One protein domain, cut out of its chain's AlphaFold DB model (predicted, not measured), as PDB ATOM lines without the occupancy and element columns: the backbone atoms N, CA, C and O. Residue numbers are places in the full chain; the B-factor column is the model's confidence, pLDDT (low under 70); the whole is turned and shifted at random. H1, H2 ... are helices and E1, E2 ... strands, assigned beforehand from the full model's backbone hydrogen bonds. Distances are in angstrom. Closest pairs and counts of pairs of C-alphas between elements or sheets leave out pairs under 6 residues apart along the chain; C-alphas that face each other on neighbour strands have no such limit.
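This is residues 668 to 675 and 684 to 818 of the 818 residues of the protein "DUF4988 domain-containing protein" of Alistipes sp. HGB5 (UniProt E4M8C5). With little regular structure, the chain winds in stacked turns, a short solenoid: E1 to E4, E5 to E8, then E9, with short parallel strands pairing between turns. The printed part has 143 residues, with nine named strands, then H1; under half are in named elements, mostly strand. It is compact, radius of gyration of the C-alphas 13.8 A, spanning 41 by 29 by 27 A.

Find E1, residues 688 to 691, parallel to E5, residues 724 to 726; N 690 and O 724 are within hydrogen-bond range, 2.9 A. E4, 717 to 719, E8, 744 to 747, and E9, 781 to 783, make a parallel sheet in that order, N 717 and O 744 2.9 A apart. H1, 785 to 788, is on it, height 7.2 A.

E1 begins at C-alpha 688, (-13.278, -54.397, -34.845), and spans 10.5 A. E2 is residues 694 to 697, E3 707 to 709, E6 729 to 731, E7 735 to 737. H1 ends at C-alpha 788, (7.908, -52.008, -31.771).

Across the cut, C-alphas 675 and 684 are 10.1 A apart. The link E8 to E9 is long. The pLDDT is under 70 in 18 residues, among them 806 to 818.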
ATOM      1  N   VAL A 668      -5.120 -45.570 -27.379       98.69
ATOM      2  CA  VAL A 668      -6.301 -46.297 -27.849       98.69
ATOM      3  C   VAL A 668      -5.859 -47.695 -28.270       98.69
ATOM      4  O   VAL A 668      -5.078 -47.820 -29.209       98.69
ATOM      5  N   GLU A 669      -6.325 -48.750 -27.609       95.94
ATOM      6  CA  GLU A 669      -5.958 -50.117 -28.005       95.94
ATOM      7  C   GLU A 669      -7.122 -51.106 -28.009       95.94
ATOM      8  O   GLU A 669      -8.179 -50.870 -27.421       95.94
ATOM      9  N   ASP A 670      -6.954 -52.213 -28.727       91.88
ATOM     10  CA  ASP A 670      -7.904 -53.319 -28.703       91.88
ATOM     11  C   ASP A 670      -7.393 -54.500 -27.875       91.88
ATOM     12  O   ASP A 670      -6.233 -54.579 -27.503       91.88
ATOM     13  N   ASP A 671      -8.321 -55.376 -27.506       84.81
ATOM     14  CA  ASP A 671      -8.092 -56.704 -26.924       84.81
ATOM     15  C   ASP A 671      -7.055 -56.872 -25.789       84.81
ATOM     16  O   ASP A 671      -6.552 -57.973 -25.573       84.81
ATOM     17  N   ILE A 672      -6.806 -55.834 -24.979       87.88
ATOM     18  CA  ILE A 672      -5.880 -55.890 -23.825       87.88
ATOM     19  C   ILE A 672      -6.222 -57.007 -22.811       87.88
ATOM     20  O   ILE A 672      -5.373 -57.457 -22.046       87.88
ATOM     21  N   VAL A 673      -7.477 -57.469 -22.814       84.25
ATOM     22  CA  VAL A 673      -8.014 -58.543 -21.961       84.25
ATOM     23  C   VAL A 673      -7.908 -59.949 -22.579       84.25
ATOM     24  O   VAL A 673      -8.341 -60.920 -21.955       84.25
ATOM     25  N   GLY A 674      -7.379 -60.090 -23.799       81.81
ATOM     26  CA  GLY A 674      -7.169 -61.379 -24.465       81.81
ATOM     27  C   GLY A 674      -8.463 -62.153 -24.748       81.81
ATOM     28  O   GLY A 674      -8.615 -63.309 -24.339       81.81
ATOM     29  N   LYS A 675      -9.446 -61.532 -25.405       81.25
ATOM     30  CA  LYS A 675     -10.629 -62.215 -25.960       81.25
ATOM     31  C   LYS A 675     -10.245 -63.090 -27.157       81.25
ATOM     32  O   LYS A 675     -10.757 -64.201 -27.270       81.25
ATOM     33  N   SER A 684     -11.400 -61.970 -36.598       63.41
ATOM     34  CA  SER A 684     -11.607 -60.715 -35.853       63.41
ATOM     35  C   SER A 684     -11.802 -59.490 -36.760       63.41
ATOM     36  O   SER A 684     -12.324 -58.465 -36.320       63.41
ATOM     37  N   TYR A 685     -11.424 -59.589 -38.039       66.12
ATOM     38  CA  TYR A 685     -11.359 -58.477 -38.996       66.12
ATOM     39  C   TYR A 685     -12.645 -57.629 -39.086       66.12
ATOM     40  O   TYR A 685     -12.593 -56.400 -38.985       66.12
ATOM     41  N   ASN A 686     -13.810 -58.254 -39.282       73.81
ATOM     42  CA  ASN A 686     -15.077 -57.513 -39.381       73.81
ATOM     43  C   ASN A 686     -15.637 -57.094 -38.013       73.81
ATOM     44  O   ASN A 686     -16.544 -56.263 -37.963       73.81
ATOM     45  N   SER A 687     -15.095 -57.644 -36.927       79.38
ATOM     46  CA  SER A 687     -15.566 -57.445 -35.557       79.38
ATOM     47  C   SER A 687     -14.960 -56.223 -34.870       79.38
ATOM     48  O   SER A 687     -15.436 -55.880 -33.791       79.38
ATOM     49  N   LYS A 688     -13.940 -55.565 -35.450       89.75
ATOM     50  CA  LYS A 688     -13.278 -54.397 -34.845       89.75
ATOM     51  C   LYS A 688     -12.858 -53.313 -35.850       89.75
ATOM     52  O   LYS A 688     -12.385 -53.601 -36.950       89.75
ATOM     53  N   ARG A 689     -13.010 -52.043 -35.455       91.25
ATOM     54  CA  ARG A 689     -12.466 -50.848 -36.135       91.25
ATOM     55  C   ARG A 689     -11.972 -49.851 -35.085       91.25
ATOM     56  O   ARG A 689     -12.664 -49.636 -34.089       91.25
ATOM     57  N   MET A 690     -10.813 -49.235 -35.290       93.62
ATOM     58  CA  MET A 690     -10.179 -48.409 -34.261       93.62
ATOM     59  C   MET A 690      -9.438 -47.205 -34.834       93.62
ATOM     60  O   MET A 690      -8.739 -47.325 -35.838       93.62
ATOM     61  N   GLY A 691      -9.534 -46.046 -34.183       97.19
ATOM     62  CA  GLY A 691      -8.696 -44.917 -34.565       97.19
ATOM     63  C   GLY A 691      -8.346 -43.951 -33.446       97.19
ATOM     64  O   GLY A 691      -9.057 -43.843 -32.454       97.19
ATOM     65  N   GLY A 692      -7.245 -43.222 -33.617       98.50
ATOM     66  CA  GLY A 692      -6.781 -42.245 -32.631       98.50
ATOM     67  C   GLY A 692      -7.803 -41.135 -32.390       98.50
ATOM     68  O   GLY A 692      -8.043 -40.749 -31.251       98.50
ATOM     69  N   LEU A 693      -8.497 -40.685 -33.441       98.81
ATOM     70  CA  LEU A 693      -9.622 -39.757 -33.315       98.81
ATOM     71  C   LEU A 693     -10.963 -40.502 -33.297       98.81
ATOM     72  O   LEU A 693     -11.741 -40.324 -32.359       98.81
ATOM     73  N   ILE A 694     -11.249 -41.322 -34.320       98.75
ATOM     74  CA  ILE A 694     -12.574 -41.933 -34.524       98.75
ATOM     75  C   ILE A 694     -12.491 -43.439 -34.844       98.75
ATOM     76  O   ILE A 694     -11.717 -43.860 -35.698       98.75
ATOM     77  N   GLY A 695     -13.339 -44.272 -34.236       97.19
ATOM     78  CA  GLY A 695     -13.389 -45.713 -34.538       97.19
ATOM     79  C   GLY A 695     -13.887 -46.022 -35.953       97.19
ATOM     80  O   GLY A 695     -13.246 -46.752 -36.714       97.19
ATOM     81  N   GLY A 696     -15.005 -45.422 -36.357       95.38
ATOM     82  CA  GLY A 696     -15.446 -45.426 -37.751       95.38
ATOM     83  C   GLY A 696     -16.679 -44.571 -38.024       95.38
ATOM     84  O   GLY A 696     -17.393 -44.172 -37.104       95.38
ATOM     85  N   THR A 697     -16.946 -44.311 -39.303       95.50
ATOM     86  CA  THR A 697     -18.091 -43.494 -39.737       95.50
ATOM     87  C   THR A 697     -19.208 -44.321 -40.384       95.50
ATOM     88  O   THR A 697     -19.057 -45.528 -40.622       95.50
ATOM     89  N   ASP A 698     -20.348 -43.682 -40.657       93.62
ATOM     90  CA  ASP A 698     -21.283 -44.111 -41.712       93.62
ATOM     91  C   ASP A 698     -20.763 -43.697 -43.109       93.62
ATOM     92  O   ASP A 698     -19.721 -43.040 -43.218       93.62
ATOM     93  N   ASP A 699     -21.463 -44.073 -44.184       92.38
ATOM     94  CA  ASP A 699     -21.188 -43.575 -45.537       92.38
ATOM     95  C   ASP A 699     -21.663 -42.120 -45.705       92.38
ATOM     96  O   ASP A 699     -22.827 -41.838 -45.999       92.38
ATOM     97  N   LEU A 700     -20.723 -41.188 -45.534       93.19
ATOM     98  CA  LEU A 700     -20.934 -39.743 -45.628       93.19
ATOM     99  C   LEU A 700     -20.309 -39.137 -46.896       93.19
ATOM    100  O   LEU A 700     -20.221 -37.914 -47.016       93.19
ATOM    101  N   LYS A 701     -19.954 -39.952 -47.904       91.44
ATOM    102  CA  LYS A 701     -19.371 -39.469 -49.178       91.44
ATOM    103  C   LYS A 701     -20.287 -38.495 -49.928       91.44
ATOM    104  O   LYS A 701     -19.809 -37.673 -50.701       91.44
ATOM    105  N   LYS A 702     -21.602 -38.566 -49.683       90.81
ATOM    106  CA  LYS A 702     -22.624 -37.660 -50.242       90.81
ATOM    107  C   LYS A 702     -23.025 -36.510 -49.305       90.81
ATOM    108  O   LYS A 702     -23.787 -35.641 -49.714       90.81
ATOM    109  N   VAL A 703     -22.524 -36.482 -48.069       90.88
ATOM    110  CA  VAL A 703     -22.837 -35.464 -47.052       90.88
ATOM    111  C   VAL A 703     -21.590 -34.605 -46.838       90.88
ATOM    112  O   VAL A 703     -20.920 -34.679 -45.816       90.88
ATOM    113  N   LEU A 704     -21.242 -33.796 -47.845       87.62
ATOM    114  CA  LEU A 704     -19.961 -33.067 -47.911       87.62
ATOM    115  C   LEU A 704     -19.747 -32.022 -46.796       87.62
ATOM    116  O   LEU A 704     -18.639 -31.488 -46.674       87.62
ATOM    117  N   THR A 705     -20.799 -31.721 -46.030       90.88
ATOM    118  CA  THR A 705     -20.812 -30.863 -44.837       90.88
ATOM    119  C   THR A 705     -20.390 -31.592 -43.560       90.88
ATOM    120  O   THR A 705     -19.966 -30.925 -42.620       90.88
ATOM    121  N   ALA A 706     -20.470 -32.927 -43.517       95.25
ATOM    122  CA  ALA A 706     -19.966 -33.741 -42.416       95.25
ATOM    123  C   ALA A 706     -18.450 -33.941 -42.578       95.25
ATOM    124  O   ALA A 706     -17.973 -34.379 -43.631       95.25
ATOM    125  N   THR A 707     -17.680 -33.571 -41.555       97.19
ATOM    126  CA  THR A 707     -16.215 -33.449 -41.648       97.19
ATOM    127  C   THR A 707     -15.503 -33.716 -40.322       97.19
ATOM    128  O   THR A 707     -16.039 -33.460 -39.242       97.19
ATOM    129  N   VAL A 708     -14.249 -34.160 -40.411       98.50
ATOM    130  CA  VAL A 708     -13.282 -34.135 -39.304       98.50
ATOM    131  C   VAL A 708     -12.218 -33.092 -39.641       98.50
ATOM    132  O   VAL A 708     -11.564 -33.206 -40.676       98.50
ATOM    133  N   GLU A 709     -12.074 -32.046 -38.825       98.19
ATOM    134  CA  GLU A 709     -11.292 -30.851 -39.180       98.19
ATOM    135  C   GLU A 709     -10.286 -30.446 -38.101       98.19
ATOM    136  O   GLU A 709     -10.661 -30.232 -36.952       98.19
ATOM    137  N   SER A 710      -9.023 -30.236 -38.476       98.25
ATOM    138  CA  SER A 710      -7.994 -29.644 -37.600       98.25
ATOM    139  C   SER A 710      -7.797 -30.371 -36.257       98.25
ATOM    140  O   SER A 710      -7.441 -29.752 -35.256       98.25
ATOM    141  N   CYS A 711      -8.060 -31.678 -36.219       98.75
ATOM    142  CA  CYS A 711      -7.919 -32.523 -35.033       98.75
ATOM    143  C   CYS A 711      -6.539 -33.195 -34.991       98.75
ATOM    144  O   CYS A 711      -6.004 -33.568 -36.041       98.75
ATOM    145  N   THR A 712      -5.978 -33.403 -33.796       98.81
ATOM    146  CA  THR A 712      -4.637 -33.997 -33.645       98.81
ATOM    147  C   THR A 712      -4.656 -35.280 -32.824       98.81
ATOM    148  O   THR A 712      -5.098 -35.289 -31.678       98.81
ATOM    149  N   ASN A 713      -4.118 -36.367 -33.378       98.69
ATOM    150  CA  ASN A 713      -3.831 -37.572 -32.608       98.69
ATOM    151  C   ASN A 713      -2.370 -37.566 -32.133       98.69
ATOM    152  O   ASN A 713      -1.454 -37.881 -32.890       98.69
ATOM    153  N   TYR A 714      -2.161 -37.211 -30.869       98.56
ATOM    154  CA  TYR A 714      -0.899 -37.386 -30.145       98.56
ATOM    155  C   TYR A 714      -0.782 -38.777 -29.512       98.56
ATOM    156  O   TYR A 714       0.328 -39.272 -29.339       98.56
ATOM    157  N   GLY A 715      -1.916 -39.384 -29.149       97.69
ATOM    158  CA  GLY A 715      -1.975 -40.687 -28.492       97.69
ATOM    159  C   GLY A 715      -1.546 -41.841 -29.397       97.69
ATOM    160  O   GLY A 715      -1.718 -41.804 -30.618       97.69
ATOM    161  N   ASN A 716      -0.991 -42.891 -28.796       98.31
ATOM    162  CA  ASN A 716      -0.676 -44.120 -29.519       98.31
ATOM    163  C   ASN A 716      -1.952 -44.908 -29.848       98.31
ATOM    164  O   ASN A 716      -2.932 -44.836 -29.106       98.31
ATOM    165  N   VAL A 717      -1.922 -45.685 -30.932       97.88
ATOM    166  CA  VAL A 717      -3.028 -46.565 -31.326       97.88
ATOM    167  C   VAL A 717      -2.487 -47.967 -31.590       97.88
ATOM    168  O   VAL A 717      -1.700 -48.145 -32.520       97.88
ATOM    169  N   PHE A 718      -2.873 -48.958 -30.784       95.25
ATOM    170  CA  PHE A 718      -2.303 -50.310 -30.835       95.25
ATOM    171  C   PHE A 718      -3.367 -51.369 -31.121       95.25
ATOM    172  O   PHE A 718      -4.301 -51.524 -30.341       95.25
ATOM    173  N   THR A 719      -3.221 -52.125 -32.212       90.56
ATOM    174  CA  THR A 719      -4.034 -53.324 -32.459       90.56
ATOM    175  C   THR A 719      -3.239 -54.601 -32.206       90.56
ATOM    176  O   THR A 719      -2.206 -54.858 -32.825       90.56
ATOM    177  N   HIS A 720      -3.756 -55.418 -31.297       87.44
ATOM    178  CA  HIS A 720      -3.248 -56.741 -30.940       87.44
ATOM    179  C   HIS A 720      -3.835 -57.817 -31.868       87.44
ATOM    180  O   HIS A 720      -3.209 -58.844 -32.121       87.44
ATOM    181  N   ILE A 721      -5.017 -57.545 -32.440       83.12
ATOM    182  CA  ILE A 721      -5.787 -58.463 -33.300       83.12
ATOM    183  C   ILE A 721      -5.741 -58.124 -34.799       83.12
ATOM    184  O   ILE A 721      -6.461 -58.743 -35.586       83.12
ATOM    185  N   GLY A 722      -4.927 -57.142 -35.204       82.00
ATOM    186  CA  GLY A 722      -4.745 -56.730 -36.602       82.00
ATOM    187  C   GLY A 722      -5.998 -56.133 -37.250       82.00
ATOM    188  O   GLY A 722      -6.287 -56.400 -38.419       82.00
ATOM    189  N   CYS A 723      -6.784 -55.363 -36.492       85.81
ATOM    190  CA  CYS A 723      -8.007 -54.746 -36.999       85.81
ATOM    191  C   CYS A 723      -7.734 -53.490 -37.850       85.81
ATOM    192  O   CYS A 723      -6.604 -53.002 -37.953       85.81
ATOM    193  N   ARG A 724      -8.795 -52.919 -38.445       88.12
ATOM    194  CA  ARG A 724      -8.709 -51.657 -39.200       88.12
ATOM    195  C   ARG A 724      -8.308 -50.515 -38.259       88.12
ATOM    196  O   ARG A 724      -9.159 -50.018 -37.519       88.12
ATOM    197  N   THR A 725      -7.043 -50.097 -38.315       91.25
ATOM    198  CA  THR A 725      -6.441 -49.201 -37.318       91.25
ATOM    199  C   THR A 725      -5.860 -47.940 -37.960       91.25
ATOM    200  O   THR A 725      -4.987 -48.022 -38.819       91.25
ATOM    201  N   GLY A 726      -6.350 -46.758 -37.570       94.31
ATOM    202  CA  GLY A 726      -5.940 -45.473 -38.156       94.31
ATOM    203  C   GLY A 726      -5.528 -44.416 -37.130       94.31
ATOM    204  O   GLY A 726      -6.198 -44.258 -36.117       94.31
ATOM    205  N   GLY A 727      -4.499 -43.609 -37.398       97.00
ATOM    206  CA  GLY A 727      -4.190 -42.445 -36.548       97.00
ATOM    207  C   GLY A 727      -5.322 -41.412 -36.499       97.00
ATOM    208  O   GLY A 727      -5.597 -40.841 -35.446       97.00
ATOM    209  N   PHE A 728      -6.069 -41.245 -37.596       97.75
ATOM    210  CA  PHE A 728      -7.337 -40.513 -37.606       97.75
ATOM    211  C   PHE A 728      -8.517 -41.450 -37.370       97.75
ATOM    212  O   PHE A 728      -9.156 -41.368 -36.323       97.75
ATOM    213  N   ILE A 729      -8.832 -42.311 -38.345       97.25
ATOM    214  CA  ILE A 729     -10.091 -43.067 -38.359       97.25
ATOM    215  C   ILE A 729      -9.863 -44.538 -38.718       97.25
ATOM    216  O   ILE A 729      -9.267 -44.840 -39.748       97.25
ATOM    217  N   GLY A 730     -10.401 -45.475 -37.936       94.06
ATOM    218  CA  GLY A 730     -10.311 -46.907 -38.264       94.06
ATOM    219  C   GLY A 730     -10.995 -47.274 -39.583       94.06
ATOM    220  O   GLY A 730     -10.467 -48.046 -40.378       94.06
ATOM    221  N   HIS A 731     -12.154 -46.675 -39.857       91.88
ATOM    222  CA  HIS A 731     -12.888 -46.810 -41.118       91.88
ATOM    223  C   HIS A 731     -13.513 -45.463 -41.519       91.88
ATOM    224  O   HIS A 731     -14.521 -45.065 -40.931       91.88
ATOM    225  N   SER A 732     -12.950 -44.787 -42.528       92.44
ATOM    226  CA  SER A 732     -13.447 -43.493 -43.027       92.44
ATOM    227  C   SER A 732     -14.314 -43.615 -44.286       92.44
ATOM    228  O   SER A 732     -13.892 -44.167 -45.299       92.44
ATOM    229  N   ASN A 733     -15.495 -43.000 -44.257       92.50
ATOM    230  CA  ASN A 733     -16.210 -42.527 -45.447       92.50
ATOM    231  C   ASN A 733     -16.643 -41.056 -45.253       92.50
ATOM    232  O   ASN A 733     -17.725 -40.662 -45.683       92.50
ATOM    233  N   ILE A 734     -15.811 -40.251 -44.582       94.44
ATOM    234  CA  ILE A 734     -16.032 -38.823 -44.299       94.44
ATOM    235  C   ILE A 734     -14.853 -37.990 -44.819       94.44
ATOM    236  O   ILE A 734     -13.774 -38.522 -45.060       94.44
ATOM    237  N   ARG A 735     -15.035 -36.676 -44.985       94.31
ATOM    238  CA  ARG A 735     -13.933 -35.771 -45.340       94.31
ATOM    239  C   ARG A 735     -13.107 -35.429 -44.100       94.31
ATOM    240  O   ARG A 735     -13.637 -34.876 -43.137       94.31
ATOM    241  N   ILE A 736     -11.813 -35.708 -44.151       96.50
ATOM    242  CA  ILE A 736     -10.811 -35.371 -43.139       96.50
ATOM    243  C   ILE A 736      -9.957 -34.223 -43.691       96.50
ATOM    244  O   ILE A 736      -9.409 -34.310 -44.796       96.50
ATOM    245  N   ILE A 737      -9.874 -33.121 -42.949       96.31
ATOM    246  CA  ILE A 737      -9.275 -31.865 -43.411       96.31
ATOM    247  C   ILE A 737      -8.345 -31.315 -42.325       96.31
ATOM    248  O   ILE A 737      -8.745 -31.201 -41.172       96.31
ATOM    249  N   GLY A 738      -7.102 -30.963 -42.655       96.56
ATOM    250  CA  GLY A 738      -6.209 -30.257 -41.716       96.56
ATOM    251  C   GLY A 738      -5.786 -31.029 -40.454       96.56
ATOM    252  O   GLY A 738      -5.194 -30.432 -39.562       96.56
ATOM    253  N   CYS A 739      -6.097 -32.322 -40.345       98.31
ATOM    254  CA  CYS A 739      -5.786 -33.138 -39.168       98.31
ATOM    255  C   CYS A 739      -4.309 -33.570 -39.145       98.31
ATOM    256  O   CYS A 739      -3.662 -33.627 -40.192       98.31
ATOM    257  N   ALA A 740      -3.772 -33.901 -37.970       98.00
ATOM    258  CA  ALA A 740      -2.364 -34.268 -37.789       98.00
ATOM    259  C   ALA A 740      -2.195 -35.515 -36.907       98.00
ATOM    260  O   ALA A 740      -2.843 -35.635 -35.869       98.00
ATOM    261  N   ASN A 741      -1.347 -36.463 -37.314       97.19
ATOM    262  CA  ASN A 741      -0.974 -37.606 -36.476       97.19
ATOM    263  C   ASN A 741       0.448 -37.403 -35.940       97.19
ATOM    264  O   ASN A 741       1.325 -36.934 -36.664       97.19
ATOM    265  N   GLN A 742       0.669 -37.738 -34.672       97.06
ATOM    266  CA  GLN A 742       1.968 -37.678 -33.995       97.06
ATOM    267  C   GLN A 742       2.250 -38.941 -33.164       97.06
ATOM    268  O   GLN A 742       3.415 -39.245 -32.920       97.06
ATOM    269  N   GLY A 743       1.216 -39.695 -32.775       96.31
ATOM    270  CA  GLY A 743       1.363 -40.976 -32.081       96.31
ATOM    271  C   GLY A 743       1.849 -42.123 -32.975       96.31
ATOM    272  O   GLY A 743       1.834 -42.039 -34.211       96.31
ATOM    273  N   ALA A 744       2.276 -43.216 -32.341       96.62
ATOM    274  CA  ALA A 744       2.616 -44.463 -33.018       96.62
ATOM    275  C   ALA A 744       1.362 -45.320 -33.246       96.62
ATOM    276  O   ALA A 744       0.590 -45.560 -32.319       96.62
ATOM    277  N   ILE A 745       1.180 -45.790 -34.480       96.06
ATOM    278  CA  ILE A 745       0.083 -46.657 -34.911       96.06
ATOM    279  C   ILE A 745       0.661 -48.049 -35.147       96.06
ATOM    280  O   ILE A 745       1.276 -48.304 -36.186       96.06
ATOM    281  N   LEU A 746       0.530 -48.933 -34.162       92.88
ATOM    282  CA  LEU A 746       1.142 -50.257 -34.209       92.88
ATOM    283  C   LEU A 746       0.095 -51.350 -34.390       92.88
ATOM    284  O   LEU A 746      -0.969 -51.317 -33.777       92.88
ATOM    285  N   GLY A 747       0.418 -52.333 -35.216       88.38
ATOM    286  CA  GLY A 747      -0.436 -53.483 -35.456       88.38
ATOM    287  C   GLY A 747       0.296 -54.563 -36.223       88.38
ATOM    288  O   GLY A 747       0.969 -54.279 -37.212       88.38
ATOM    289  N   ASP A 748       0.169 -55.803 -35.774       82.38
ATOM    290  CA  ASP A 748       0.592 -56.946 -36.576       82.38
ATOM    291  C   ASP A 748      -0.498 -57.266 -37.605       82.38
ATOM    292  O   ASP A 748      -1.692 -57.211 -37.302       82.38
ATOM    293  N   VAL A 749      -0.093 -57.544 -38.845       73.56
ATOM    294  CA  VAL A 749      -1.027 -57.753 -39.956       73.56
ATOM    295  C   VAL A 749      -1.128 -59.233 -40.285       73.56
ATOM    296  O   VAL A 749      -0.133 -59.912 -40.518       73.56
ATOM    297  N   TYR A 750      -2.366 -59.724 -40.301       70.62
ATOM    298  CA  TYR A 750      -2.692 -61.147 -40.424       70.62
ATOM    299  C   TYR A 750      -3.642 -61.460 -41.597       70.62
ATOM    300  O   TYR A 750      -4.010 -62.616 -41.824       70.62
ATOM    301  N   ASN A 751      -4.088 -60.435 -42.326       64.06
ATOM    302  CA  ASN A 751      -4.940 -60.545 -43.509       64.06
ATOM    303  C   ASN A 751      -4.499 -59.522 -44.566       64.06
ATOM    304  O   ASN A 751      -3.778 -58.579 -44.258       64.06
ATOM    305  N   SER A 752      -4.918 -59.719 -45.816       57.12
ATOM    306  CA  SER A 752      -4.418 -58.937 -46.950       57.12
ATOM    307  C   SER A 752      -4.977 -57.515 -47.060       57.12
ATOM    308  O   SER A 752      -4.449 -56.684 -47.803       57.12
ATOM    309  N   ASP A 753      -6.071 -57.235 -46.362       58.94
ATOM    310  CA  ASP A 753      -6.952 -56.139 -46.742       58.94
ATOM    311  C   ASP A 753      -6.850 -54.958 -45.765       58.94
ATOM    312  O   ASP A 753      -7.182 -53.839 -46.147       58.94
ATOM    313  N   HIS A 754      -6.388 -55.171 -44.523       73.75
ATOM    314  CA  HIS A 754      -6.433 -54.170 -43.446       73.75
ATOM    315  C   HIS A 754      -5.302 -54.296 -42.416       73.75
ATOM    316  O   HIS A 754      -4.699 -55.352 -42.259       73.75
ATOM    317  N   GLY A 755      -5.066 -53.214 -41.669       74.56
ATOM    318  CA  GLY A 755      -3.976 -53.097 -40.703       74.56
ATOM    319  C   GLY A 755      -3.779 -51.658 -40.197       74.56
ATOM    320  O   GLY A 755      -4.701 -50.837 -40.314       74.56
ATOM    321  N   PRO A 756      -2.600 -51.340 -39.623       87.69
ATOM    322  CA  PRO A 756      -2.267 -50.019 -39.092       87.69
ATOM    323  C   PRO A 756      -1.878 -49.017 -40.190       87.69
ATOM    324  O   PRO A 756      -1.127 -49.331 -41.111       87.69
ATOM    325  N   ALA A 757      -2.349 -47.774 -40.069       90.31
ATOM    326  CA  ALA A 757      -1.989 -46.668 -40.957       90.31
ATOM    327  C   ALA A 757      -2.057 -45.307 -40.245       90.31
ATOM    328  O   ALA A 757      -2.889 -45.099 -39.361       90.31
ATOM    329  N   TRP A 758      -1.227 -44.332 -40.638       92.75
ATOM    330  CA  TRP A 758      -1.177 -43.048 -39.915       92.75
ATOM    331  C   TRP A 758      -2.423 -42.175 -40.118       92.75
ATOM    332  O   TRP A 758      -2.742 -41.388 -39.230       92.75
ATOM    333  N   ALA A 759      -3.149 -42.323 -41.235       93.62
ATOM    334  CA  ALA A 759      -4.435 -41.651 -41.436       93.62
ATOM    335  C   ALA A 759      -5.608 -42.606 -41.176       93.62
ATOM    336  O   ALA A 759      -6.286 -42.446 -40.161       93.62
ATOM    337  N   CYS A 760      -5.869 -43.595 -42.044       92.81
ATOM    338  CA  CYS A 760      -7.022 -44.492 -41.861       92.81
ATOM    339  C   CYS A 760      -6.726 -45.985 -42.073       92.81
ATOM    340  O   CYS A 760      -6.181 -46.377 -43.103       92.81
ATOM    341  N   GLY A 761      -7.209 -46.833 -41.161       88.69
ATOM    342  CA  GLY A 761      -7.133 -48.301 -41.280       88.69
ATOM    343  C   GLY A 761      -8.015 -48.901 -42.384       88.69
ATOM    344  O   GLY A 761      -7.929 -50.086 -42.692       88.69
ATOM    345  N   TYR A 762      -8.895 -48.078 -42.952       86.75
ATOM    346  CA  TYR A 762      -9.593 -48.257 -44.217       86.75
ATOM    347  C   TYR A 762     -10.226 -46.921 -44.621       86.75
ATOM    348  O   TYR A 762     -10.681 -46.162 -43.758       86.75
ATOM    349  N   SER A 763     -10.348 -46.667 -45.921       84.38
ATOM    350  CA  SER A 763     -11.157 -45.564 -46.431       84.38
ATOM    351  C   SER A 763     -11.894 -45.892 -47.723       84.38
ATOM    352  O   SER A 763     -11.399 -46.650 -48.556       84.38
ATOM    353  N   GLY A 764     -13.040 -45.243 -47.928       79.12
ATOM    354  CA  GLY A 764     -13.641 -45.121 -49.254       79.12
ATOM    355  C   GLY A 764     -12.697 -44.428 -50.247       79.12
ATOM    356  O   GLY A 764     -11.887 -43.582 -49.862       79.12
ATOM    357  N   GLN A 765     -12.804 -44.788 -51.526       77.94
ATOM    358  CA  GLN A 765     -11.998 -44.216 -52.608       77.94
ATOM    359  C   GLN A 765     -12.436 -42.777 -52.930       77.94
ATOM    360  O   GLN A 765     -13.633 -42.514 -53.065       77.94
ATOM    361  N   SER A 766     -11.470 -41.862 -53.069       78.94
ATOM    362  CA  SER A 766     -11.716 -40.481 -53.509       78.94
ATOM    363  C   SER A 766     -12.302 -40.425 -54.929       78.94
ATOM    364  O   SER A 766     -12.096 -41.318 -55.751       78.94
ATOM    365  N   SER A 767     -13.024 -39.351 -55.234       79.25
ATOM    366  CA  SER A 767     -13.590 -39.040 -56.548       79.25
ATOM    367  C   SER A 767     -13.377 -37.558 -56.883       79.25
ATOM    368  O   SER A 767     -12.943 -36.777 -56.039       79.25
ATOM    369  N   GLY A 768     -13.742 -37.135 -58.097       77.50
ATOM    370  CA  GLY A 768     -13.697 -35.716 -58.479       77.50
ATOM    371  C   GLY A 768     -14.614 -34.794 -57.654       77.50
ATOM    372  O   GLY A 768     -14.435 -33.581 -57.693       77.50
ATOM    373  N   GLU A 769     -15.572 -35.351 -56.904       81.62
ATOM    374  CA  GLU A 769     -16.532 -34.606 -56.072       81.62
ATOM    375  C   GLU A 769     -16.297 -34.794 -54.560       81.62
ATOM    376  O   GLU A 769     -16.772 -33.991 -53.755       81.62
ATOM    377  N   TRP A 770     -15.555 -35.830 -54.151       84.56
ATOM    378  CA  TRP A 770     -15.290 -36.153 -52.747       84.56
ATOM    379  C   TRP A 770     -13.840 -36.592 -52.533       84.56
ATOM    380  O   TRP A 770     -13.387 -37.578 -53.104       84.56
ATOM    381  N   VAL A 771     -13.127 -35.897 -51.645       84.75
ATOM    382  CA  VAL A 771     -11.752 -36.233 -51.248       84.75
ATOM    383  C   VAL A 771     -11.754 -36.673 -49.788       84.75
ATOM    384  O   VAL A 771     -12.191 -35.910 -48.922       84.75
ATOM    385  N   ASN A 772     -11.257 -37.886 -49.522       84.81
ATOM    386  CA  ASN A 772     -11.237 -38.475 -48.179       84.81
ATOM    387  C   ASN A 772     -10.321 -37.711 -47.208       84.81
ATOM    388  O   ASN A 772     -10.764 -37.300 -46.144       84.81
ATOM    389  N   VAL A 773      -9.050 -37.504 -47.565       89.38
ATOM    390  CA  VAL A 773      -8.057 -36.804 -46.731       89.38
ATOM    391  C   VAL A 773      -7.474 -35.648 -47.530       89.38
ATOM    392  O   VAL A 773      -6.980 -35.844 -48.635       89.38
ATOM    393  N   SER A 774      -7.511 -34.439 -46.974       90.19
ATOM    394  CA  SER A 774      -6.958 -33.240 -47.615       90.19
ATOM    395  C   SER A 774      -6.295 -32.310 -46.601       90.19
ATOM    396  O   SER A 774      -6.709 -32.230 -45.447       90.19
ATOM    397  N   SER A 775      -5.228 -31.622 -47.010       92.62
ATOM    398  CA  SER A 775      -4.486 -30.653 -46.180       92.62
ATOM    399  C   SER A 775      -3.999 -31.171 -44.811       92.62
ATOM    400  O   SER A 775      -3.692 -30.370 -43.934       92.62
ATOM    401  N   CYS A 776      -3.950 -32.489 -44.602       94.31
ATOM    402  CA  CYS A 776      -3.570 -33.107 -43.331       94.31
ATOM    403  C   CYS A 776      -2.047 -33.232 -43.196       94.31
ATOM    404  O   CYS A 776      -1.337 -33.442 -44.181       94.31
ATOM    405  N   THR A 777      -1.541 -33.148 -41.967       92.25
ATOM    406  CA  THR A 777      -0.123 -33.343 -41.657       92.25
ATOM    407  C   THR A 777       0.178 -34.829 -41.479       92.25
ATOM    408  O   THR A 777      -0.262 -35.462 -40.519       92.25
ATOM    409  N   MET A 778       0.971 -35.365 -42.405       88.88
ATOM    410  CA  MET A 778       1.624 -36.666 -42.283       88.88
ATOM    411  C   MET A 778       2.619 -36.636 -41.119       88.88
ATOM    412  O   MET A 778       3.482 -35.759 -41.070       88.88
ATOM    413  N   GLY A 779       2.504 -37.582 -40.190       86.50
ATOM    414  CA  GLY A 779       3.352 -37.632 -39.003       86.50
ATOM    415  C   GLY A 779       3.060 -38.831 -38.104       86.50
ATOM    416  O   GLY A 779       2.153 -39.626 -38.366       86.50
ATOM    417  N   GLY A 780       3.855 -38.956 -37.041       93.31
ATOM    418  CA  GLY A 780       3.886 -40.136 -36.179       93.31
ATOM    419  C   GLY A 780       4.578 -41.327 -36.843       93.31
ATOM    420  O   GLY A 780       5.361 -41.167 -37.787       93.31
ATOM    421  N   TYR A 781       4.283 -42.521 -36.337       93.50
ATOM    422  CA  TYR A 781       4.992 -43.760 -36.676       93.50
ATOM    423  C   TYR A 781       4.002 -44.880 -37.012       93.50
ATOM    424  O   TYR A 781       2.889 -44.877 -36.491       93.50
ATOM    425  N   VAL A 782       4.382 -45.833 -37.864       92.12
ATOM    426  CA  VAL A 782       3.541 -46.981 -38.251       92.12
ATOM    427  C   VAL A 782       4.390 -48.248 -38.338       92.12
ATOM    428  O   VAL A 782       5.427 -48.237 -39.003       92.12
ATOM    429  N   GLY A 783       3.964 -49.350 -37.715       89.00
ATOM    430  CA  GLY A 783       4.703 -50.617 -37.785       89.00
ATOM    431  C   GLY A 783       4.044 -51.802 -37.074       89.00
ATOM    432  O   GLY A 783       2.950 -51.691 -36.532       89.00
ATOM    433  N   SER A 784       4.745 -52.939 -37.063       87.94
ATOM    434  CA  SER A 784       4.363 -54.153 -36.322       87.94
ATOM    435  C   SER A 784       4.265 -53.885 -34.814       87.94
ATOM    436  O   SER A 784       5.157 -53.264 -34.230       87.94
ATOM    437  N   TYR A 785       3.216 -54.400 -34.170       89.62
ATOM    438  CA  TYR A 785       3.086 -54.336 -32.714       89.62
ATOM    439  C   TYR A 785       4.150 -55.206 -32.035       89.62
ATOM    440  O   TYR A 785       4.927 -54.695 -31.228       89.62
ATOM    441  N   THR A 786       4.280 -56.476 -32.435       87.94
ATOM    442  CA  THR A 786       5.288 -57.407 -31.893       87.94
ATOM    443  C   THR A 786       6.716 -56.856 -31.968       87.94
ATOM    444  O   THR A 786       7.507 -57.103 -31.061       87.94
ATOM    445  N   THR A 787       7.046 -56.089 -33.012       91.12
ATOM    446  CA  THR A 787       8.398 -55.541 -33.215       91.12
ATOM    447  C   THR A 787       8.668 -54.270 -32.403       91.12
ATOM    448  O   THR A 787       9.789 -54.082 -31.935       91.12
ATOM    449  N   TYR A 788       7.678 -53.381 -32.252       92.94
ATOM    450  CA  TYR A 788       7.908 -52.008 -31.771       92.94
ATOM    451  C   TYR A 788       7.211 -51.645 -30.451       92.94
ATOM    452  O   TYR A 788       7.454 -50.554 -29.940       92.94
ATOM    453  N   LYS A 789       6.390 -52.526 -29.862       92.94
ATOM    454  CA  LYS A 789       5.633 -52.256 -28.621       92.94
ATOM    455  C   LYS A 789       6.468 -51.705 -27.453       92.94
ATOM    456  O   LYS A 789       6.000 -50.817 -26.748       92.94
ATOM    457  N   ASP A 790       7.708 -52.172 -27.283       94.75
ATOM    458  CA  ASP A 790       8.579 -51.779 -26.161       94.75
ATOM    459  C   ASP A 790       9.237 -50.398 -26.377       94.75
ATOM    460  O   ASP A 790       9.724 -49.774 -25.436       94.75
ATOM    461  N   ASN A 791       9.247 -49.897 -27.619       95.94
ATOM    462  CA  ASN A 791       9.638 -48.529 -27.955       95.94
ATOM    463  C   ASN A 791       8.883 -48.041 -29.209       95.94
ATOM    464  O   ASN A 791       9.450 -48.039 -30.310       95.94
ATOM    465  N   PRO A 792       7.626 -47.578 -29.069       94.00
ATOM    466  CA  PRO A 792       6.773 -47.250 -30.213       94.00
ATOM    467  C   PRO A 792       7.328 -46.154 -31.133       94.00
ATOM    468  O   PRO A 792       7.025 -46.138 -32.323       94.00
ATOM    469  N   THR A 793       8.192 -45.267 -30.619       92.06
ATOM    470  CA  THR A 793       8.827 -44.194 -31.416       92.06
ATOM    471  C   THR A 793       9.982 -44.680 -32.302       92.06
ATOM    472  O   THR A 793      10.491 -43.917 -33.119       92.06
ATOM    473  N   SER A 794      10.390 -45.949 -32.168       92.88
ATOM    474  CA  SER A 794      11.376 -46.595 -33.048       92.88
ATOM    475  C   SER A 794      10.769 -47.262 -34.289       92.88
ATOM    476  O   SER A 794      11.515 -47.723 -35.156       92.88
ATOM    477  N   ALA A 795       9.435 -47.293 -34.402       91.44
ATOM    478  CA  ALA A 795       8.751 -47.735 -35.612       91.44
ATOM    479  C   ALA A 795       9.026 -46.781 -36.801       91.44
ATOM    480  O   ALA A 795       9.342 -45.607 -36.593       91.44
ATOM    481  N   PRO A 796       8.903 -47.248 -38.058       90.88
ATOM    482  CA  PRO A 796       9.045 -46.402 -39.240       90.88
ATOM    483  C   PRO A 796       8.156 -45.154 -39.192       90.88
ATOM    484  O   PRO A 796       6.988 -45.217 -38.808       90.88
ATOM    485  N   ALA A 797       8.697 -44.011 -39.617       90.69
ATOM    486  CA  ALA A 797       7.931 -42.773 -39.718       90.69
ATOM    487  C   ALA A 797       6.790 -42.885 -40.751       90.69
ATOM    488  O   ALA A 797       6.858 -43.661 -41.709       90.69
ATOM    489  N   ALA A 798       5.749 -42.073 -40.575       90.12
ATOM    490  CA  ALA A 798       4.673 -41.924 -41.550       90.12
ATOM    491  C   ALA A 798       5.188 -41.497 -42.942       90.12
ATOM    492  O   ALA A 798       6.098 -40.680 -43.076       90.12
ATOM    493  N   THR A 799       4.567 -42.040 -43.991       87.06
ATOM    494  CA  THR A 799       4.864 -41.800 -45.412       87.06
ATOM    495  C   THR A 799       3.560 -41.677 -46.209       87.06
ATOM    496  O   THR A 799       2.488 -42.031 -45.721       87.06
ATOM    497  N   VAL A 800       3.613 -41.261 -47.479       80.12
ATOM    498  CA  VAL A 800       2.424 -41.327 -48.358       80.12
ATOM    499  C   VAL A 800       1.886 -42.756 -48.541       80.12
ATOM    500  O   VAL A 800       0.696 -42.932 -48.780       80.12
ATOM    501  N   HIS A 801       2.740 -43.777 -48.403       76.31
ATOM    502  CA  HIS A 801       2.405 -45.168 -48.718       76.31
ATOM    503  C   HIS A 801       1.637 -45.884 -47.602       76.31
ATOM    504  O   HIS A 801       0.829 -46.755 -47.896       76.31
ATOM    505  N   ASN A 802       1.835 -45.487 -46.340       82.00
ATOM    506  CA  ASN A 802       1.145 -46.034 -45.160       82.00
ATOM    507  C   ASN A 802       0.109 -45.053 -44.567       82.00
ATOM    508  O   ASN A 802      -0.213 -45.109 -43.379       82.00
ATOM    509  N   ALA A 803      -0.424 -44.147 -45.400       85.19
ATOM    510  CA  ALA A 803      -1.560 -43.291 -45.049       85.19
ATOM    511  C   ALA A 803      -2.862 -44.089 -44.901       85.19
ATOM    512  O   ALA A 803      -3.667 -43.803 -44.014       85.19
ATOM    513  N   PHE A 804      -3.039 -45.117 -45.731       83.88
ATOM    514  CA  PHE A 804      -4.227 -45.960 -45.747       83.88
ATOM    515  C   PHE A 804      -3.839 -47.429 -45.713       83.88
ATOM    516  O   PHE A 804      -3.045 -47.861 -46.545       83.88
ATOM    517  N   SER A 805      -4.445 -48.201 -44.811       70.62
ATOM    518  CA  SER A 805      -4.348 -49.658 -44.869       70.62
ATOM    519  C   SER A 805      -5.498 -50.220 -45.704       70.62
ATOM    520  O   SER A 805      -6.569 -50.582 -45.221       70.62
ATOM    521  N   TYR A 806      -5.275 -50.240 -47.009       53.28
ATOM    522  CA  TYR A 806      -5.793 -51.301 -47.859       53.28
ATOM    523  C   TYR A 806      -4.638 -51.640 -48.752       53.28
ATOM    524  O   TYR A 806      -4.329 -50.843 -49.644       53.28
ATOM    525  N   LYS A 807      -3.910 -52.706 -48.426       46.16
ATOM    526  CA  LYS A 807      -2.506 -52.705 -48.804       46.16
ATOM    527  C   LYS A 807      -1.514 -52.934 -47.590       46.16
ATOM    528  O   LYS A 807      -1.273 -51.937 -46.913       46.16
ATOM    529  N   ASN A 808      -0.988 -54.115 -47.202       43.16
ATOM    530  CA  ASN A 808       0.179 -54.244 -46.284       43.16
ATOM    531  C   ASN A 808       1.181 -55.377 -46.661       43.16
ATOM    532  O   ASN A 808       0.737 -56.486 -46.911       43.16
ATOM    533  N   ASP A 809       2.499 -55.100 -46.657       45.28
ATOM    534  CA  ASP A 809       3.648 -55.868 -47.226       45.28
ATOM    535  C   ASP A 809       4.070 -55.432 -48.655       45.28
ATOM    536  O   ASP A 809       4.370 -54.255 -48.846       45.28
ATOM    537  N   GLU A 810       4.094 -56.310 -49.676       51.91
ATOM    538  CA  GLU A 810       4.214 -56.004 -51.140       51.91
ATOM    539  C   GLU A 810       3.049 -55.132 -51.705       51.91
ATOM    540  O   GLU A 810       2.559 -55.291 -52.825       51.91
ATOM    541  N   TYR A 811       2.516 -54.239 -50.884       46.84
ATOM    542  CA  TYR A 811       1.115 -53.868 -50.869       46.84
ATOM    543  C   TYR A 811       0.981 -52.334 -50.630       46.84
ATOM    544  O   TYR A 811       0.516 -51.858 -49.596       46.84
ATOM    545  N   TYR A 812       1.304 -51.548 -51.652       42.78
ATOM    546  CA  TYR A 812       0.765 -50.200 -51.873       42.78
ATOM    547  C   TYR A 812       0.338 -50.148 -53.339       42.78
ATOM    548  O   TYR A 812       1.112 -50.559 -54.204       42.78
ATOM    549  N   ASP A 813      -0.876 -49.676 -53.635       41.28
ATOM    550  CA  ASP A 813      -1.305 -49.431 -55.016       41.28
ATOM    551  C   ASP A 813      -1.307 -47.915 -55.302       41.28
ATOM    552  O   ASP A 813      -2.195 -47.203 -54.816       41.28
ATOM    553  N   PRO A 814      -0.340 -47.399 -56.088       40.59
ATOM    554  CA  PRO A 814      -0.277 -45.981 -56.427       40.59
ATOM    555  C   PRO A 814      -1.469 -45.478 -57.245       40.59
ATOM    556  O   PRO A 814      -1.665 -44.271 -57.345       40.59
ATOM    557  N   THR A 815      -2.255 -46.363 -57.863       40.72
ATOM    558  CA  THR A 815      -3.321 -45.961 -58.791       40.72
ATOM    559  C   THR A 815      -4.630 -45.572 -58.097       40.72
ATOM    560  O   THR A 815      -5.505 -44.993 -58.739       40.72
ATOM    561  N   ILE A 816      -4.761 -45.847 -56.792       39.25
ATOM    562  CA  ILE A 816      -6.018 -45.704 -56.034       39.25
ATOM    563  C   ILE A 816      -6.084 -44.385 -55.228       39.25
ATOM    564  O   ILE A 816      -7.177 -43.931 -54.900       39.25
ATOM    565  N   ASN A 817      -4.939 -43.743 -54.951       36.56
ATOM    566  CA  ASN A 817      -4.817 -42.523 -54.128       36.56
ATOM    567  C   ASN A 817      -4.143 -41.348 -54.878       36.56
ATOM    568  O   ASN A 817      -3.181 -40.766 -54.375       36.56
ATOM    569  N   ASN A 818      -4.644 -41.015 -56.074       32.91
ATOM    570  CA  ASN A 818      -4.371 -39.729 -56.745       32.91
ATOM    571  C   ASN A 818      -5.405 -38.670 -56.335       32.91
ATOM    572  O   ASN A 818      -6.601 -39.036 -56.275       32.91
TER     573      ASN A 818